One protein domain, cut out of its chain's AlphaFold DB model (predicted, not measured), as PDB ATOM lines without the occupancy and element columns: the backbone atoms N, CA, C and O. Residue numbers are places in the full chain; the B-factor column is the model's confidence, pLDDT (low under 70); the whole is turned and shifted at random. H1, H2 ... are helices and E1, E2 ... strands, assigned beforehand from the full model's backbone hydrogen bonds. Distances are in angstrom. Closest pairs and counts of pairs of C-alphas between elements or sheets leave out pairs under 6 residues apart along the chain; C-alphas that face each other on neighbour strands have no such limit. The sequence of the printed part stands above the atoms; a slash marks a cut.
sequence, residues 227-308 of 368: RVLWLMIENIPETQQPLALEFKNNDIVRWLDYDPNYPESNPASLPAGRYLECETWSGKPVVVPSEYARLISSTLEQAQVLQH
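Overview. This is residues 227 to 308 of the 368 residues of the protein "Sorbin" of Echinococcus multilocularis (UniProt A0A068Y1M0). With little regular structure, this is a small five-stranded sheet curled like part of a barrel; long loops, residues 234 to 251 and 256 to 274, reach opposite ends, and helix H1 grazes the sheet. The 82 printed residues run E1 to E5, then H1; the antiparallel sheet's order is E4 E3 E2 E1 E5. The class is mixed, with 31 residues in named elements; it is compact, radius of gyration 12.5 A, spanning 36 by 31 by 20 A.

Arrangement. Find E1, residues 229 to 233, in a hairpin with E2, residues 252 to 255: N 231 and O 253 are 2.8 A apart. E3, residues 275 to 280, forms hairpins with E2, N 254 to O 279 being 2.8 A, and with E4, residues 285 to 289, N 278 to O 286 being 2.8 A. E1 to E4 form a meander, each strand the antiparallel neighbour of the one before. E5, residues 293 to 295, is E1's antiparallel neighbour, N 232 to O 294 being 2.9 A. H1, residues 299 to 306, only grazes the sheet; its closest C-alphas to E1 are Gln 302 and Trp 230, 7.7 A. Every O i to N i+4 pair in H1 is within hydrogen-bond range.

Along the chain. E1 begins at C-alpha 229, (-30.394, -7.987, -15.016); E3 spans 15.0 A; H1 ends at C-alpha 306, (-29.452, -18.330, -9.355).

Size, cuts and confidence. The printed part has no cut. Links E1 to E2 and E2 to E3 are long. Residues 241 to 243 and 261 to 268 have pLDDT under 70.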
ATOM      1  N   ARG A 227     -33.564  -8.268 -21.768       78.25
ATOM      2  CA  ARG A 227     -32.403  -8.694 -20.984       78.25
ATOM      3  C   ARG A 227     -32.774  -8.558 -19.508       78.25
ATOM      4  O   ARG A 227     -33.254  -7.513 -19.081       78.25
ATOM      5  N   VAL A 228     -32.597  -9.636 -18.754       86.31
ATOM      6  CA  VAL A 228     -32.900  -9.672 -17.322       86.31
ATOM      7  C   VAL A 228     -31.602  -9.421 -16.585       86.31
ATOM      8  O   VAL A 228     -30.668 -10.212 -16.707       86.31
ATOM      9  N   LEU A 229     -31.551  -8.329 -15.830       90.62
ATOM     10  CA  LEU A 229     -30.394  -7.987 -15.016       90.62
ATOM     11  C   LEU A 229     -30.669  -8.330 -13.555       90.62
ATOM     12  O   LEU A 229     -31.737  -8.028 -13.017       90.62
ATOM     13  N   TRP A 230     -29.687  -8.976 -12.935       93.25
ATOM     14  CA  TRP A 230     -29.718  -9.371 -11.534       93.25
ATOM     15  C   TRP A 230     -28.715  -8.537 -10.751       93.25
ATOM     16  O   TRP A 230     -27.567  -8.378 -11.172       93.25
ATOM     17  N   LEU A 231     -29.164  -8.017  -9.617       94.69
ATOM     18  CA  LEU A 231     -28.374  -7.228  -8.689       94.69
ATOM     19  C   LEU A 231     -28.197  -8.008  -7.389       94.69
ATOM     20  O   LEU A 231     -29.097  -8.741  -6.971       94.69
ATOM     21  N   MET A 232     -27.046  -7.817  -6.759       95.00
ATOM     22  CA  MET A 232     -26.792  -8.233  -5.386       95.00
ATOM     23  C   MET A 232     -26.804  -6.994  -4.505       95.00
ATOM     24  O   MET A 232     -26.170  -5.992  -4.840       95.00
ATOM     25  N   ILE A 233     -27.545  -7.055  -3.406       94.75
ATOM     26  CA  ILE A 233     -27.589  -5.989  -2.415       94.75
ATOM     27  C   ILE A 233     -26.323  -6.067  -1.567       94.75
ATOM     28  O   ILE A 233     -26.056  -7.090  -0.945       94.75
ATOM     29  N   GLU A 234     -25.545  -4.996  -1.536       93.25
ATOM     30  CA  GLU A 234     -24.282  -4.909  -0.803       93.25
ATOM     31  C   GLU A 234     -24.167  -3.535  -0.126       93.25
ATOM     32  O   GLU A 234     -24.853  -2.593  -0.500       93.25
ATOM     33  N   ASN A 235     -23.279  -3.379   0.857       89.56
ATOM     34  CA  ASN A 235     -22.948  -2.078   1.460       89.56
ATOM     35  C   ASN A 235     -24.105  -1.347   2.172       89.56
ATOM     36  O   ASN A 235     -24.059  -0.123   2.305       89.56
ATOM     37  N   ILE A 236     -25.114  -2.063   2.690       89.44
ATOM     38  CA  ILE A 236     -26.099  -1.437   3.589       89.44
ATOM     39  C   ILE A 236     -25.378  -1.023   4.883       89.44
ATOM     40  O   ILE A 236     -24.870  -1.902   5.593       89.44
ATOM     41  N   PRO A 237     -25.338   0.277   5.235       86.12
ATOM     42  CA  PRO A 237     -24.663   0.725   6.444       86.12
ATOM     43  C   PRO A 237     -25.318   0.099   7.680       86.12
ATOM     44  O   PRO A 237     -26.544   0.025   7.774       86.12
ATOM     45  N   GLU A 238     -24.511  -0.331   8.652       81.25
ATOM     46  CA  GLU A 238     -24.984  -1.002   9.877       81.25
ATOM     47  C   GLU A 238     -26.018  -0.171  10.646       81.25
ATOM     48  O   GLU A 238     -26.926  -0.718  11.262       81.25
ATOM     49  N   THR A 239     -25.939   1.159  10.549       78.94
ATOM     50  CA  THR A 239     -26.906   2.091  11.146       78.94
ATOM     51  C   THR A 239     -28.298   2.017  10.517       78.94
ATOM     52  O   THR A 239     -29.272   2.399  11.162       78.94
ATOM     53  N   GLN A 240     -28.410   1.522   9.280       74.69
ATOM     54  CA  GLN A 240     -29.671   1.367   8.551       74.69
ATOM     55  C   GLN A 240     -30.157  -0.083   8.475       74.69
ATOM     56  O   GLN A 240     -31.324  -0.300   8.174       74.69
ATOM     57  N   GLN A 241     -29.326  -1.072   8.807       64.31
ATOM     58  CA  GLN A 241     -29.773  -2.463   8.948       64.31
ATOM     59  C   GLN A 241     -30.897  -2.685   9.984       64.31
ATOM     60  O   GLN A 241     -31.732  -3.554   9.738       64.31
ATOM     61  N   PRO A 242     -30.971  -1.954  11.121       59.59
ATOM     62  CA  PRO A 242     -32.084  -2.097  12.059       59.59
ATOM     63  C   PRO A 242     -33.345  -1.338  11.625       59.59
ATOM     64  O   PRO A 242     -34.405  -1.551  12.215       59.59
ATOM     65  N   LEU A 243     -33.270  -0.467  10.606       68.56
ATOM     66  CA  LEU A 243     -34.482   0.005   9.941       68.56
ATOM     67  C   LEU A 243     -35.087  -1.208   9.234       68.56
ATOM     68  O   LEU A 243     -34.359  -1.995   8.635       68.56
ATOM     69  N   ALA A 244     -36.404  -1.378   9.321       70.94
ATOM     70  CA  ALA A 244     -37.125  -2.470   8.672       70.94
ATOM     71  C   ALA A 244     -37.133  -2.298   7.138       70.94
ATOM     72  O   ALA A 244     -38.180  -2.086   6.531       70.94
ATOM     73  N   LEU A 245     -35.951  -2.332   6.519       80.50
ATOM     74  CA  LEU A 245     -35.773  -2.379   5.080       80.50
ATOM     75  C   LEU A 245     -36.342  -3.705   4.575       80.50
ATOM     76  O   LEU A 245     -36.181  -4.759   5.194       80.50
ATOM     77  N   GLU A 246     -37.000  -3.654   3.424       86.06
ATOM     78  CA  GLU A 246     -37.603  -4.829   2.784       86.06
ATOM     79  C   GLU A 246     -36.565  -5.751   2.121       86.06
ATOM     80  O   GLU A 246     -36.918  -6.787   1.559       86.06
ATOM     81  N   PHE A 247     -35.290  -5.370   2.191       89.69
ATOM     82  CA  PHE A 247     -34.145  -6.072   1.632       89.69
ATOM     83  C   PHE A 247     -32.966  -6.042   2.611       89.69
ATOM     84  O   PHE A 247     -32.840  -5.145   3.449       89.69
ATOM     85  N   LYS A 248     -32.088  -7.035   2.496       91.81
ATOM     86  CA  LYS A 248     -30.917  -7.251   3.350       91.81
ATOM     87  C   LYS A 248     -29.647  -7.377   2.522       91.81
ATOM     88  O   LYS A 248     -29.678  -7.584   1.313       91.81
ATOM     89  N   ASN A 249     -28.510  -7.279   3.201       91.88
ATOM     90  CA  ASN A 249     -27.216  -7.501   2.574       91.88
ATOM     91  C   ASN A 249     -27.130  -8.945   2.042       91.88
ATOM     92  O   ASN A 249     -27.477  -9.887   2.756       91.88
ATOM     93  N   ASN A 250     -26.621  -9.101   0.825       92.31
ATOM     94  CA  ASN A 250     -26.587 -10.320   0.011       92.31
ATOM     95  C   ASN A 250     -27.938 -10.789  -0.558       92.31
ATOM     96  O   ASN A 250     -27.990 -11.859  -1.168       92.31
ATOM     97  N   ASP A 251     -29.016 -10.013  -0.413       93.75
ATOM     98  CA  ASP A 251     -30.250 -10.311  -1.137       93.75
ATOM     99  C   ASP A 251     -30.042 -10.138  -2.642       93.75
ATOM    100  O   ASP A 251     -29.245  -9.320  -3.108       93.75
ATOM    101  N   ILE A 252     -30.792 -10.916  -3.416       95.12
ATOM    102  CA  ILE A 252     -30.704 -10.926  -4.872       95.12
ATOM    103  C   ILE A 252     -32.009 -10.409  -5.440       95.12
ATOM    104  O   ILE A 252     -33.086 -10.953  -5.174       95.12
ATOM    105  N   VAL A 253     -31.902  -9.375  -6.264       95.38
ATOM    106  CA  VAL A 253     -33.060  -8.705  -6.845       95.38
ATOM    107  C   VAL A 253     -32.931  -8.589  -8.356       95.38
ATOM    108  O   VAL A 253     -31.840  -8.515  -8.919       95.38
ATOM    109  N   ARG A 254     -34.068  -8.606  -9.037       93.94
ATOM    110  CA  ARG A 254     -34.180  -8.364 -10.471       93.94
ATOM    111  C   ARG A 254     -34.397  -6.880 -10.710       93.94
ATOM    112  O   ARG A 254     -35.333  -6.322 -10.149       93.94
ATOM    113  N   TRP A 255     -33.601  -6.271 -11.575       93.62
ATOM    114  CA  TRP A 255     -33.769  -4.868 -11.946       93.62
ATOM    115  C   TRP A 255     -34.889  -4.715 -12.992       93.62
ATOM    116  O   TRP A 255     -34.863  -5.391 -14.024       93.62
ATOM    117  N   LEU A 256     -35.892  -3.875 -12.716       91.31
ATOM    118  CA  LEU A 256     -37.097  -3.713 -13.540       91.31
ATOM    119  C   LEU A 256     -37.086  -2.457 -14.421       91.31
ATOM    120  O   LEU A 256     -37.586  -2.516 -15.544       91.31
ATOM    121  N   ASP A 257     -36.536  -1.342 -13.938       87.69
ATOM    122  CA  ASP A 257     -36.496  -0.044 -14.634       87.69
ATOM    123  C   ASP A 257     -35.178   0.216 -15.381       87.69
ATOM    124  O   ASP A 257     -34.829   1.357 -15.681       87.69
ATOM    125  N   TYR A 258     -34.449  -0.846 -15.723       84.56
ATOM    126  CA  TYR A 258     -33.241  -0.742 -16.534       84.56
ATOM    127  C   TYR A 258     -33.536  -0.129 -17.913       84.56
ATOM    128  O   TYR A 258     -34.360  -0.647 -18.673       84.56
ATOM    129  N   ASP A 259     -32.817   0.943 -18.259       79.00
ATOM    130  CA  ASP A 259     -32.834   1.527 -19.600       79.00
ATOM    131  C   ASP A 259     -31.872   0.745 -20.512       79.00
ATOM    132  O   ASP A 259     -30.664   0.755 -20.270       79.00
ATOM    133  N   PRO A 260     -32.348   0.092 -21.590       71.94
ATOM    134  CA  PRO A 260     -31.481  -0.592 -22.547       71.94
ATOM    135  C   PRO A 260     -30.438   0.317 -23.203       71.94
ATOM    136  O   PRO A 260     -29.432  -0.187 -23.694       71.94
ATOM    137  N   ASN A 261     -30.673   1.634 -23.213       67.31
ATOM    138  CA  ASN A 261     -29.742   2.628 -23.742       67.31
ATOM    139  C   ASN A 261     -28.608   2.969 -22.765       67.31
ATOM    140  O   ASN A 261     -27.760   3.798 -23.101       67.31
ATOM    141  N   TYR A 262     -28.585   2.373 -21.566       64.69
ATOM    142  CA  TYR A 262     -27.468   2.523 -20.644       64.69
ATOM    143  C   TYR A 262     -26.210   1.966 -21.329       64.69
ATOM    144  O   TYR A 262     -26.169   0.779 -21.664       64.69
ATOM    145  N   PRO A 263     -25.227   2.823 -21.655       50.62
ATOM    146  CA  PRO A 263     -24.238   2.492 -22.662       50.62
ATOM    147  C   PRO A 263     -23.336   1.359 -22.174       50.62
ATOM    148  O   PRO A 263     -22.764   1.413 -21.087       50.62
ATOM    149  N   GLU A 264     -23.157   0.357 -23.035       53.28
ATOM    150  CA  GLU A 264     -22.267  -0.801 -22.851       53.28
ATOM    151  C   GLU A 264     -20.782  -0.406 -22.645       53.28
ATOM    152  O   GLU A 264     -19.928  -1.269 -22.455       53.28
ATOM    153  N   SER A 265     -20.451   0.893 -22.669       47.06
ATOM    154  CA  SER A 265     -19.090   1.429 -22.593       47.06
ATOM    155  C   SER A 265     -18.475   1.419 -21.191       47.06
ATOM    156  O   SER A 265     -17.263   1.596 -21.079       47.06
ATOM    157  N   ASN A 266     -19.248   1.154 -20.133       49.25
ATOM    158  CA  ASN A 266     -18.686   0.720 -18.852       49.25
ATOM    159  C   ASN A 266     -19.690  -0.169 -18.087       49.25
ATOM    160  O   ASN A 266     -20.529   0.342 -17.345       49.25
ATOM    161  N   PRO A 267     -19.649  -1.503 -18.258       53.25
ATOM    162  CA  PRO A 267     -20.717  -2.420 -17.839       53.25
ATOM    163  C   PRO A 267     -20.855  -2.615 -16.316       53.25
ATOM    164  O   PRO A 267     -21.599  -3.492 -15.886       53.25
ATOM    165  N   ALA A 268     -20.127  -1.860 -15.490       57.06
ATOM    166  CA  ALA A 268     -19.959  -2.168 -14.070       57.06
ATOM    167  C   ALA A 268     -20.663  -1.207 -13.100       57.06
ATOM    168  O   ALA A 268     -20.899  -1.589 -11.956       57.06
ATOM    169  N   SER A 269     -20.993   0.022 -13.508       72.12
ATOM    170  CA  SER A 269     -21.492   1.035 -12.570       72.12
ATOM    171  C   SER A 269     -22.989   1.272 -12.728       72.12
ATOM    172  O   SER A 269     -23.447   1.708 -13.783       72.12
ATOM    173  N   LEU A 270     -23.736   1.019 -11.655       84.94
ATOM    174  CA  LEU A 270     -25.129   1.436 -11.520       84.94
ATOM    175  C   LEU A 270     -25.232   2.973 -11.554       84.94
ATOM    176  O   LEU A 270     -24.256   3.663 -11.240       84.94
ATOM    177  N   PRO A 271     -26.391   3.540 -11.930       84.31
ATOM    178  CA  PRO A 271     -26.562   4.985 -11.963       84.31
ATOM    179  C   PRO A 271     -26.491   5.570 -10.550       84.31
ATOM    180  O   PRO A 271     -27.435   5.421  -9.785       84.31
ATOM    181  N   ALA A 272     -25.392   6.254 -10.232       85.19
ATOM    182  CA  ALA A 272     -25.154   6.842  -8.915       85.19
ATOM    183  C   ALA A 272     -26.258   7.830  -8.492       85.19
ATOM    184  O   ALA A 272     -26.762   8.602  -9.316       85.19
ATOM    185  N   GLY A 273     -26.604   7.838  -7.203       86.31
ATOM    186  CA  GLY A 273     -27.604   8.733  -6.624       86.31
ATOM    187  C   GLY A 273     -29.044   8.411  -7.020       86.31
ATOM    188  O   GLY A 273     -29.928   9.239  -6.791       86.31
ATOM    189  N   ARG A 274     -29.302   7.261  -7.661       90.06
ATOM    190  CA  ARG A 274     -30.651   6.859  -8.082       90.06
ATOM    191  C   ARG A 274     -31.209   5.740  -7.224       90.06
ATOM    192  O   ARG A 274     -30.483   4.917  -6.682       90.06
ATOM    193  N   TYR A 275     -32.530   5.697  -7.177       92.25
ATOM    194  CA  TYR A 275     -33.280   4.564  -6.669       92.25
ATOM    195  C   TYR A 275     -33.636   3.648  -7.837       92.25
ATOM    196  O   TYR A 275     -34.059   4.130  -8.885       92.25
ATOM    197  N   LEU A 276     -33.434   2.352  -7.649       93.00
ATOM    198  CA  LEU A 276     -33.648   1.307  -8.639       93.00
ATOM    199  C   LEU A 276     -34.954   0.585  -8.320       93.00
ATOM    200  O   LEU A 276     -35.134   0.097  -7.201       93.00
ATOM    201  N   GLU A 277     -35.845   0.476  -9.302       94.25
ATOM    202  CA  GLU A 277     -37.047  -0.344  -9.187       94.25
ATOM    203  C   GLU A 277     -36.652  -1.806  -9.369       94.25
ATOM    204  O   GLU A 277     -36.251  -2.252 -10.447       94.25
ATOM    205  N   CYS A 278     -36.747  -2.565  -8.289       95.12
ATOM    206  CA  CYS A 278     -36.283  -3.933  -8.230       95.12
ATOM    207  C   CYS A 278     -37.399  -4.881  -7.806       95.12
ATOM    208  O   CYS A 278     -38.466  -4.488  -7.336       95.12
ATOM    209  N   GLU A 279     -37.134  -6.170  -7.958       94.25
ATOM    210  CA  GLU A 279     -38.002  -7.223  -7.471       94.25
ATOM    211  C   GLU A 279     -37.208  -8.347  -6.816       94.25
ATOM    212  O   GLU A 279     -36.274  -8.898  -7.397       94.25
ATOM    213  N   THR A 280     -37.631  -8.734  -5.620       94.12
ATOM    214  CA  THR A 280     -37.065  -9.871  -4.888       94.12
ATOM    215  C   THR A 280     -37.428 -11.207  -5.541       94.12
ATOM    216  O   THR A 280     -38.365 -11.310  -6.333       94.12
ATOM    217  N   TRP A 281     -36.753 -12.291  -5.151       91.88
ATOM    218  CA  TRP A 281     -37.148 -13.642  -5.578       91.88
ATOM    219  C   TRP A 281     -38.595 -13.995  -5.242       91.88
ATOM    220  O   TRP A 281     -39.222 -14.729  -6.003       91.88
ATOM    221  N   SER A 282     -39.133 -13.408  -4.170       90.69
ATOM    222  CA  SER A 282     -40.527 -13.590  -3.771       90.69
ATOM    223  C   SER A 282     -41.542 -12.864  -4.660       90.69
ATOM    224  O   SER A 282     -42.744 -12.930  -4.419       90.69
ATOM    225  N   GLY A 283     -41.083 -12.151  -5.692       90.62
ATOM    226  CA  GLY A 283     -41.942 -11.353  -6.562       90.62
ATOM    227  C   GLY A 283     -42.428 -10.053  -5.919       90.62
ATOM    228  O   GLY A 283     -43.319  -9.407  -6.470       90.62
ATOM    229  N   LYS A 284     -41.880  -9.683  -4.753       92.06
ATOM    230  CA  LYS A 284     -42.183  -8.410  -4.096       92.06
ATOM    231  C   LYS A 284     -41.376  -7.279  -4.731       92.06
ATOM    232  O   LYS A 284     -40.151  -7.439  -4.845       92.06
ATOM    233  N   PRO A 285     -42.025  -6.166  -5.105       92.69
ATOM    234  CA  PRO A 285     -41.333  -4.973  -5.555       92.69
ATOM    235  C   PRO A 285     -40.563  -4.332  -4.413       92.69
ATOM    236  O   PRO A 285     -41.083  -4.229  -3.310       92.69
ATOM    237  N   VAL A 286     -39.343  -3.891  -4.690       94.94
ATOM    238  CA  VAL A 286     -38.499  -3.178  -3.730       94.94
ATOM    239  C   VAL A 286     -37.788  -2.033  -4.430       94.94
ATOM    240  O   VAL A 286     -37.399  -2.150  -5.590       94.94
ATOM    241  N   VAL A 287     -37.612  -0.920  -3.726       94.44
ATOM    242  CA  VAL A 287     -36.873   0.236  -4.233       94.44
ATOM    243  C   VAL A 287     -35.520   0.292  -3.539       94.44
ATOM    244  O   VAL A 287     -35.453   0.435  -2.319       94.44
ATOM    245  N   VAL A 288     -34.443   0.170  -4.312       93.38
ATOM    246  CA  VAL A 288     -33.083   0.003  -3.783       93.38
ATOM    247  C   VAL A 288     -32.210   1.185  -4.205       93.38
ATOM    248  O   VAL A 288     -32.103   1.445  -5.401       93.38
ATOM    249  N   PRO A 289     -31.562   1.908  -3.277       93.44
ATOM    250  CA  PRO A 289     -30.544   2.897  -3.627       93.44
ATOM    251  C   PRO A 289     -29.397   2.261  -4.417       93.44
ATOM    252  O   PRO A 289     -28.899   1.196  -4.056       93.44
ATOM    253  N   SER A 290     -28.955   2.917  -5.486       92.69
ATOM    254  CA  SER A 290     -27.896   2.423  -6.373       92.69
ATOM    255  C   SER A 290     -26.577   2.131  -5.658       92.69
ATOM    256  O   SER A 290     -25.823   1.267  -6.090       92.69
ATOM    257  N   GLU A 291     -26.310   2.821  -4.548       92.62
ATOM    258  CA  GLU A 291     -25.119   2.658  -3.716       92.62
ATOM    259  C   GLU A 291     -25.138   1.346  -2.923       92.62
ATOM    260  O   GLU A 291     -24.085   0.863  -2.505       92.62
ATOM    261  N   TYR A 292     -26.329   0.778  -2.711       93.56
ATOM    262  CA  TYR A 292     -26.541  -0.452  -1.945       93.56
ATOM    263  C   TYR A 292     -26.677  -1.686  -2.830       93.56
ATOM    264  O   TYR A 292     -27.081  -2.752  -2.373       93.56
ATOM    265  N   ALA A 293     -26.403  -1.553  -4.121       93.62
ATOM    266  CA  ALA A 293     -26.499  -2.647  -5.059       93.62
ATOM    267  C   ALA A 293     -25.232  -2.719  -5.900       93.62
ATOM    268  O   ALA A 293     -24.572  -1.718  -6.175       93.62
ATOM    269  N   ARG A 294     -24.927  -3.919  -6.381       93.56
ATOM    270  CA  ARG A 294     -24.036  -4.092  -7.521       93.56
ATOM    271  C   ARG A 294     -24.654  -5.000  -8.560       93.56
ATOM    272  O   ARG A 294     -25.432  -5.903  -8.251       93.56
ATOM    273  N   LEU A 295     -24.266  -4.776  -9.807       91.88
ATOM    274  CA  LEU A 295     -24.645  -5.645 -10.907       91.88
ATOM    275  C   LEU A 295     -23.870  -6.966 -10.834       91.88
ATOM    276  O   LEU A 295     -22.643  -6.973 -10.705       91.88
ATOM    277  N   ILE A 296     -24.578  -8.087 -10.974       91.69
ATOM    278  CA  ILE A 296     -23.956  -9.406 -11.120       91.69
ATOM    279  C   ILE A 296     -23.581  -9.583 -12.594       91.69
ATOM    280  O   ILE A 296     -24.366 -10.078 -13.403       91.69
ATOM    281  N   SER A 297     -22.386  -9.118 -12.951       87.00
ATOM    282  CA  SER A 297     -21.879  -9.120 -14.329       87.00
ATOM    283  C   SER A 297     -21.247 -10.453 -14.742       87.00
ATOM    284  O   SER A 297     -21.240 -10.795 -15.924       87.00
ATOM    285  N   SER A 298     -20.726 -11.225 -13.786       89.44
ATOM    286  CA  SER A 298     -20.086 -12.514 -14.052       89.44
ATOM    287  C   SER A 298     -21.122 -13.614 -14.282       89.44
ATOM    288  O   SER A 298     -21.931 -13.911 -13.403       89.44
ATOM    289  N   THR A 299     -21.052 -14.293 -15.430       89.56
ATOM    290  CA  THR A 299     -21.917 -15.444 -15.745       89.56
ATOM    291  C   THR A 299     -21.773 -16.574 -14.725       89.56
ATOM    292  O   THR A 299     -22.760 -17.221 -14.379       89.56
ATOM    293  N   LEU A 300     -20.553 -16.815 -14.229       94.06
ATOM    294  CA  LEU A 300     -20.293 -17.854 -13.229       94.06
ATOM    295  C   LEU A 300     -20.976 -17.516 -11.904       94.06
ATOM    296  O   LEU A 300     -21.645 -18.361 -11.318       94.06
ATOM    297  N   GLU A 301     -20.824 -16.272 -11.461       92.88
ATOM    298  CA  GLU A 301     -21.444 -15.793 -10.233       92.88
ATOM    299  C   GLU A 301     -22.969 -15.807 -10.353       92.88
ATOM    300  O   GLU A 301     -23.659 -16.325  -9.481       92.88
ATOM    301  N   GLN A 302     -23.508 -15.321 -11.472       91.44
ATOM    302  CA  GLN A 302     -24.940 -15.350 -11.728       91.44
ATOM    303  C   GLN A 302     -25.483 -16.785 -11.693       91.44
ATOM    304  O   GLN A 302     -26.514 -17.027 -11.072       91.44
ATOM    305  N   ALA A 303     -24.783 -17.754 -12.291       91.88
ATOM    306  CA  ALA A 303     -25.174 -19.159 -12.217       91.88
ATOM    307  C   ALA A 303     -25.152 -19.692 -10.773       91.88
ATOM    308  O   ALA A 303     -26.104 -20.353 -10.358       91.88
ATOM    309  N   GLN A 304     -24.110 -19.373  -9.997       93.75
ATOM    310  CA  GLN A 304     -23.999 -19.758  -8.585       93.75
ATOM    311  C   GLN A 304     -25.122 -19.158  -7.743       93.75
ATOM    312  O   GLN A 304     -25.730 -19.845  -6.935       93.75
ATOM    313  N   VAL A 305     -25.444 -17.890  -7.945       92.38
ATOM    314  CA  VAL A 305     -26.487 -17.211  -7.182       92.38
ATOM    315  C   VAL A 305     -27.871 -17.743  -7.563       92.38
ATOM    316  O   VAL A 305     -28.672 -18.106  -6.700       92.38
ATOM    317  N   LEU A 306     -28.155 -17.862  -8.863       91.00
ATOM    318  CA  LEU A 306     -29.452 -18.330  -9.355       91.00
ATOM    319  C   LEU A 306     -29.699 -19.820  -9.087       91.00
ATOM    320  O   LEU A 306     -30.854 -20.250  -9.107       91.00
ATOM    321  N   GLN A 307     -28.667 -20.613  -8.775       92.56
ATOM    322  CA  GLN A 307     -28.856 -22.007  -8.365       92.56
ATOM    323  C   GLN A 307     -29.679 -22.124  -7.074       92.56
ATOM    324  O   GLN A 307     -30.366 -23.131  -6.899       92.56
ATOM    325  N   HIS A 308     -29.642 -21.097  -6.220       92.31
ATOM    326  CA  HIS A 308     -30.382 -21.025  -4.961       92.31
ATOM    327  C   HIS A 308     -31.783 -20.437  -5.124       92.31
ATOM    328  O   HIS A 308     -32.555 -20.421  -4.170       92.31
TER     329      HIS A 308